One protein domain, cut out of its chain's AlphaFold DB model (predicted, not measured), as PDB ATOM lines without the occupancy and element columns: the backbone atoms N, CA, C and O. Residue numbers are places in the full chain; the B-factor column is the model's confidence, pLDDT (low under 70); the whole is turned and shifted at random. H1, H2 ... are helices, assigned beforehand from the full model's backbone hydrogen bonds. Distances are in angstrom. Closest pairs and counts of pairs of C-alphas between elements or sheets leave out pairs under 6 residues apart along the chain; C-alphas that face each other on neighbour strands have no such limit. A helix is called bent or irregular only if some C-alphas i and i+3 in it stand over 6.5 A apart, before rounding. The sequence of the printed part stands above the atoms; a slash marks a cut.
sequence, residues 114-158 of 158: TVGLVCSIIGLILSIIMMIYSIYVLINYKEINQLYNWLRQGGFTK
ATOM      1  N   THR A 114     -10.465 -38.200 -11.253       48.06
ATOM      2  CA  THR A 114      -9.030 -37.975 -11.051       48.06
ATOM      3  C   THR A 114      -8.196 -39.154 -11.552       48.06
ATOM      4  O   THR A 114      -7.150 -38.945 -12.159       48.06
ATOM      5  N   VAL A 115      -8.665 -40.395 -11.374       50.41
ATOM      6  CA  VAL A 115      -7.930 -41.598 -11.813       50.41
ATOM      7  C   VAL A 115      -7.886 -41.697 -13.343       50.41
ATOM      8  O   VAL A 115      -6.827 -41.967 -13.911       50.41
ATOM      9  N   GLY A 116      -9.002 -41.400 -14.021       52.50
ATOM     10  CA  GLY A 116      -9.053 -41.352 -15.489       52.50
ATOM     11  C   GLY A 116      -8.162 -40.256 -16.087       52.50
ATOM     12  O   GLY A 116      -7.527 -40.453 -17.127       52.50
ATOM     13  N   LEU A 117      -8.049 -39.124 -15.389       53.22
ATOM     14  CA  LEU A 117      -7.181 -38.013 -15.774       53.22
ATOM     15  C   LEU A 117      -5.697 -38.393 -15.630       53.22
ATOM     16  O   LEU A 117      -4.916 -38.199 -16.560       53.22
ATOM     17  N   VAL A 118      -5.313 -39.014 -14.512       64.00
ATOM     18  CA  VAL A 118      -3.930 -39.463 -14.275       64.00
ATOM     19  C   VAL A 118      -3.510 -40.543 -15.278       64.00
ATOM     20  O   VAL A 118      -2.425 -40.450 -15.851       64.00
ATOM     21  N   CYS A 119      -4.372 -41.526 -15.554       57.19
ATOM     22  CA  CYS A 119      -4.081 -42.565 -16.543       57.19
ATOM     23  C   CYS A 119      -3.897 -41.976 -17.955       57.19
ATOM     24  O   CYS A 119      -2.960 -42.349 -18.661       57.19
ATOM     25  N   SER A 120      -4.712 -40.983 -18.329       56.78
ATOM     26  CA  SER A 120      -4.580 -40.285 -19.617       56.78
ATOM     27  C   SER A 120      -3.268 -39.504 -19.738       56.78
ATOM     28  O   SER A 120      -2.643 -39.523 -20.797       56.78
ATOM     29  N   ILE A 121      -2.808 -38.856 -18.663       69.50
ATOM     30  CA  ILE A 121      -1.516 -38.148 -18.654       69.50
ATOM     31  C   ILE A 121      -0.359 -39.130 -18.862       69.50
ATOM     32  O   ILE A 121       0.538 -38.862 -19.659       69.50
ATOM     33  N   ILE A 122      -0.383 -40.282 -18.187       72.94
ATOM     34  CA  ILE A 122       0.664 -41.303 -18.333       72.94
ATOM     35  C   ILE A 122       0.674 -41.861 -19.763       72.94
ATOM     36  O   ILE A 122       1.743 -41.988 -20.362       72.94
ATOM     37  N   GLY A 123      -0.504 -42.125 -20.335       55.75
ATOM     38  CA  GLY A 123      -0.643 -42.554 -21.728       55.75
ATOM     39  C   GLY A 123      -0.111 -41.520 -22.726       55.75
ATOM     40  O   GLY A 123       0.593 -41.883 -23.667       55.75
ATOM     41  N   LEU A 124      -0.364 -40.228 -22.485       64.69
ATOM     42  CA  LEU A 124       0.174 -39.133 -23.296       64.69
ATOM     43  C   LEU A 124       1.707 -39.104 -23.246       64.69
ATOM     44  O   LEU A 124       2.358 -39.015 -24.285       64.69
ATOM     45  N   ILE A 125       2.287 -39.215 -22.048       75.81
ATOM     46  CA  ILE A 125       3.742 -39.210 -21.856       75.81
ATOM     47  C   ILE A 125       4.379 -40.399 -22.583       75.81
ATOM     48  O   ILE A 125       5.321 -40.207 -23.353       75.81
ATOM     49  N   LEU A 126       3.838 -41.611 -22.406       71.44
ATOM     50  CA  LEU A 126       4.317 -42.800 -23.120       71.44
ATOM     51  C   LEU A 126       4.216 -42.626 -24.641       71.44
ATOM     52  O   LEU A 126       5.143 -42.984 -25.367       71.44
ATOM     53  N   SER A 127       3.115 -42.052 -25.124       58.72
ATOM     54  CA  SER A 127       2.907 -41.827 -26.553       58.72
ATOM     55  C   SER A 127       3.897 -40.819 -27.140       58.72
ATOM     56  O   SER A 127       4.380 -41.024 -28.252       58.72
ATOM     57  N   ILE A 128       4.231 -39.750 -26.411       71.44
ATOM     58  CA  ILE A 128       5.237 -38.762 -26.832       71.44
ATOM     59  C   ILE A 128       6.624 -39.408 -26.901       71.44
ATOM     60  O   ILE A 128       7.353 -39.202 -27.871       71.44
ATOM     61  N   ILE A 129       6.978 -40.233 -25.912       78.31
ATOM     62  CA  ILE A 129       8.249 -40.971 -25.900       78.31
ATOM     63  C   ILE A 129       8.346 -41.887 -27.126       78.31
ATOM     64  O   ILE A 129       9.352 -41.868 -27.838       78.31
ATOM     65  N   MET A 130       7.282 -42.639 -27.418       67.88
ATOM     66  CA  MET A 130       7.226 -43.523 -28.586       67.88
ATOM     67  C   MET A 130       7.272 -42.751 -29.911       67.88
ATOM     68  O   MET A 130       7.912 -43.202 -30.858       67.88
ATOM     69  N   MET A 131       6.666 -41.563 -29.980       73.50
ATOM     70  CA  MET A 131       6.734 -40.689 -31.155       73.50
ATOM     71  C   MET A 131       8.167 -40.206 -31.424       73.50
ATOM     72  O   MET A 131       8.639 -40.293 -32.557       73.50
ATOM     73  N   ILE A 132       8.882 -39.749 -30.391       79.38
ATOM     74  CA  ILE A 132      10.287 -39.323 -30.509       79.38
ATOM     75  C   ILE A 132      11.163 -40.497 -30.956       79.38
ATOM     76  O   ILE A 132      11.976 -40.348 -31.871       79.38
ATOM     77  N   TYR A 133      10.965 -41.673 -30.355       76.94
ATOM     78  CA  TYR A 133      11.687 -42.886 -30.731       76.94
ATOM     79  C   TYR A 133      11.433 -43.264 -32.194       76.94
ATOM     80  O   TYR A 133      12.376 -43.536 -32.937       76.94
ATOM     81  N   SER A 134      10.177 -43.204 -32.642       64.94
ATOM     82  CA  SER A 134       9.820 -43.495 -34.029       64.94
ATOM     83  C   SER A 134      10.477 -42.518 -35.005       64.94
ATOM     84  O   SER A 134      10.982 -42.963 -36.027       64.94
ATOM     85  N   ILE A 135      10.530 -41.215 -34.699       75.00
ATOM     86  CA  ILE A 135      11.213 -40.208 -35.535       75.00
ATOM     87  C   ILE A 135      12.722 -40.473 -35.586       75.00
ATOM     88  O   ILE A 135      13.315 -40.434 -36.662       75.00
ATOM     89  N   TYR A 136      13.339 -40.786 -34.446       81.69
ATOM     90  CA  TYR A 136      14.762 -41.119 -34.379       81.69
ATOM     91  C   TYR A 136      15.093 -42.351 -35.229       81.69
ATOM     92  O   TYR A 136      16.032 -42.322 -36.025       81.69
ATOM     93  N   VAL A 137      14.292 -43.412 -35.120       78.19
ATOM     94  CA  VAL A 137      14.436 -44.606 -35.961       78.19
ATOM     95  C   VAL A 137      14.223 -44.264 -37.433       78.19
ATOM     96  O   VAL A 137      14.952 -44.787 -38.260       78.19
ATOM     97  N   LEU A 138      13.289 -43.370 -37.773       76.00
ATOM     98  CA  LEU A 138      12.992 -42.977 -39.156       76.00
ATOM     99  C   LEU A 138      14.140 -42.185 -39.802       76.00
ATOM    100  O   LEU A 138      14.482 -42.431 -40.957       76.00
ATOM    101  N   ILE A 139      14.786 -41.287 -39.051       80.81
ATOM    102  CA  ILE A 139      15.975 -40.541 -39.504       80.81
ATOM    103  C   ILE A 139      17.146 -41.501 -39.746       80.81
ATOM    104  O   ILE A 139      17.792 -41.445 -40.791       80.81
ATOM    105  N   ASN A 140      17.369 -42.431 -38.816       80.50
ATOM    106  CA  ASN A 140      18.443 -43.421 -38.906       80.50
ATOM    107  C   ASN A 140      18.046 -44.668 -39.727       80.50
ATOM    108  O   ASN A 140      18.844 -45.590 -39.898       80.50
ATOM    109  N   TYR A 141      16.825 -44.705 -40.277       78.50
ATOM    110  CA  TYR A 141      16.232 -45.878 -40.927       78.50
ATOM    111  C   TYR A 141      17.070 -46.347 -42.108       78.50
ATOM    112  O   TYR A 141      17.198 -47.545 -42.335       78.50
ATOM    113  N   LYS A 142      17.664 -45.427 -42.873       69.81
ATOM    114  CA  LYS A 142      18.473 -45.798 -44.041       69.81
ATOM    115  C   LYS A 142      19.739 -46.559 -43.649       69.81
ATOM    116  O   LYS A 142      19.976 -47.625 -44.207       69.81
ATOM    117  N   GLU A 143      20.497 -46.058 -42.677       78.38
ATOM    118  CA  GLU A 143      21.732 -46.703 -42.213       78.38
ATOM    119  C   GLU A 143      21.434 -48.006 -41.466       78.38
ATOM    120  O   GLU A 143      22.050 -49.036 -41.737       78.38
ATOM    121  N   ILE A 144      20.413 -48.000 -40.599       76.31
ATOM    122  CA  ILE A 144      19.990 -49.186 -39.846       76.31
ATOM    123  C   ILE A 144      19.494 -50.281 -40.791       76.31
ATOM    124  O   ILE A 144      19.856 -51.437 -40.602       76.31
ATOM    125  N   ASN A 145      18.718 -49.958 -41.833       80.12
ATOM    126  CA  ASN A 145      18.272 -50.969 -42.798       80.12
ATOM    127  C   ASN A 145      19.378 -51.454 -43.722       80.12
ATOM    128  O   ASN A 145      19.348 -52.615 -44.130       80.12
ATOM    129  N   GLN A 146      20.340 -50.603 -44.078       78.19
ATOM    130  CA  GLN A 146      21.515 -51.047 -44.825       78.19
ATOM    131  C   GLN A 146      22.340 -52.036 -43.992       78.19
ATOM    132  O   GLN A 146      22.665 -53.114 -44.487       78.19
ATOM    133  N   LEU A 147      22.564 -51.740 -42.708       77.56
ATOM    134  CA  LEU A 147      23.213 -52.648 -41.761       77.56
ATOM    135  C   LEU A 147      22.403 -53.939 -41.550       77.56
ATOM    136  O   LEU A 147      22.967 -55.028 -41.584       77.56
ATOM    137  N   TYR A 148      21.081 -53.847 -41.384       78.19
ATOM    138  CA  TYR A 148      20.207 -55.009 -41.180       78.19
ATOM    139  C   TYR A 148      20.186 -55.940 -42.390       78.19
ATOM    140  O   TYR A 148      20.262 -57.158 -42.235       78.19
ATOM    141  N   ASN A 149      20.093 -55.386 -43.601       79.12
ATOM    142  CA  ASN A 149      20.114 -56.180 -44.826       79.12
ATOM    143  C   ASN A 149      21.491 -56.809 -45.067       79.12
ATOM    144  O   ASN A 149      21.559 -57.951 -45.514       79.12
ATOM    145  N   TRP A 150      22.573 -56.108 -44.721       78.88
ATOM    146  CA  TRP A 150      23.937 -56.633 -44.776       78.88
ATOM    147  C   TRP A 150      24.178 -57.758 -43.751       78.88
ATOM    148  O   TRP A 150      24.689 -58.817 -44.112       78.88
ATOM    149  N   LEU A 151      23.717 -57.599 -42.503       78.06
ATOM    150  CA  LEU A 151      23.755 -58.654 -41.479       78.06
ATOM    151  C   LEU A 151      22.920 -59.871 -41.897       78.06
ATOM    152  O   LEU A 151      23.352 -61.011 -41.733       78.06
ATOM    153  N   ARG A 152      21.749 -59.637 -42.496       78.62
ATOM    154  CA  ARG A 152      20.854 -60.691 -42.991       78.62
ATOM    155  C   ARG A 152      21.424 -61.462 -44.186       78.62
ATOM    156  O   ARG A 152      21.060 -62.619 -44.369       78.62
ATOM    157  N   GLN A 153      22.297 -60.853 -44.987       75.69
ATOM    158  CA  GLN A 153      22.963 -61.513 -46.118       75.69
ATOM    159  C   GLN A 153      24.254 -62.248 -45.720       75.69
ATOM    160  O   GLN A 153      24.890 -62.854 -46.576       75.69
ATOM    161  N   GLY A 154      24.611 -62.264 -44.430       67.50
ATOM    162  CA  GLY A 154      25.801 -62.957 -43.941       67.50
ATOM    163  C   GLY A 154      27.072 -62.172 -44.244       67.50
ATOM    164  O   GLY A 154      27.899 -62.622 -45.030       67.50
ATOM    165  N   GLY A 155      27.226 -61.009 -43.599       65.69
ATOM    166  CA  GLY A 155      28.355 -60.069 -43.700       65.69
ATOM    167  C   GLY A 155      29.758 -60.597 -43.339       65.69
ATOM    168  O   GLY A 155      30.554 -59.859 -42.774       65.69
ATOM    169  N   PHE A 156      30.072 -61.853 -43.660       60.31
ATOM    170  CA  PHE A 156      31.382 -62.487 -43.521       60.31
ATOM    171  C   PHE A 156      31.902 -63.151 -44.809       60.31
ATOM    172  O   PHE A 156      32.961 -63.772 -44.777       60.31
ATOM    173  N   THR A 157      31.234 -63.019 -45.962       61.28
ATOM    174  CA  THR A 157      31.831 -63.430 -47.248       61.28
ATOM    175  C   THR A 157      32.501 -62.256 -47.957       61.28
ATOM    176  O   THR A 157      31.959 -61.737 -48.936       61.28
ATOM    177  N   LYS A 158      33.659 -61.833 -47.444       54.03
ATOM    178  CA  LYS A 158      34.889 -61.498 -48.191       54.03
ATOM    179  C   LYS A 158      35.956 -60.962 -47.247       54.03
ATOM    180  O   LYS A 158      35.620 -60.077 -46.435       54.03
TER     181      LYS A 158
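This is residues 114 to 158 of the 158 residues of an uncharacterized protein of Butyrivibrio crossotus DSM 2876 (UniProt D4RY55). A long straight helix, H1, is followed by a shorter one, H2, which turns off from its end at a corner, and an unwound tail, residues 153 to 158, trails from the far end of H2. The two helices are joined end to end and do not fold back on each other, which leaves a thin, open shape with no packed core. The printed part has 45 residues with two named helices, H1 then H2, and no named strand; the class is all helix. The whole is extended, with a radius of gyration of the C-alphas of 18.2 A, and its outline is a rod of 62 by 17 by 8 A.

H1 takes in residues 114 to 139, from C-alpha 114 at (-9.030, -37.975, -11.051) to C-alpha 139 at (15.975, -40.541, -39.504), 38.0 A. H2 takes in residues 141 to 152 and measures 15.7 A, ending with C-alpha 152 at (20.854, -60.691, -42.991).

H1 and H2 meet only through their link, a tight one of one residue, Asn 140. They are near each other, with 5 pairs of C-alphas within 10 A. Residues 114 to 146 stand free, of which 114 to 139 belong to H1 and 141 to 146 to H2. Residues 148 to 154 stand free too, of which 148 to 152 belong to H2. In H1 and H2 every O i to N i+4 pair is within hydrogen-bond range, and neither helix is bent.

The C-alphas of Thr 114 and Lys 158, the two farthest apart, are 62.1 A apart. The printed part has no cut, and Lys 158 is the chain's last residue. The mean pLDDT of the printed part is 70.0; 19 residues are under 70, among them residues 114 to 121 and residues 154 to 158.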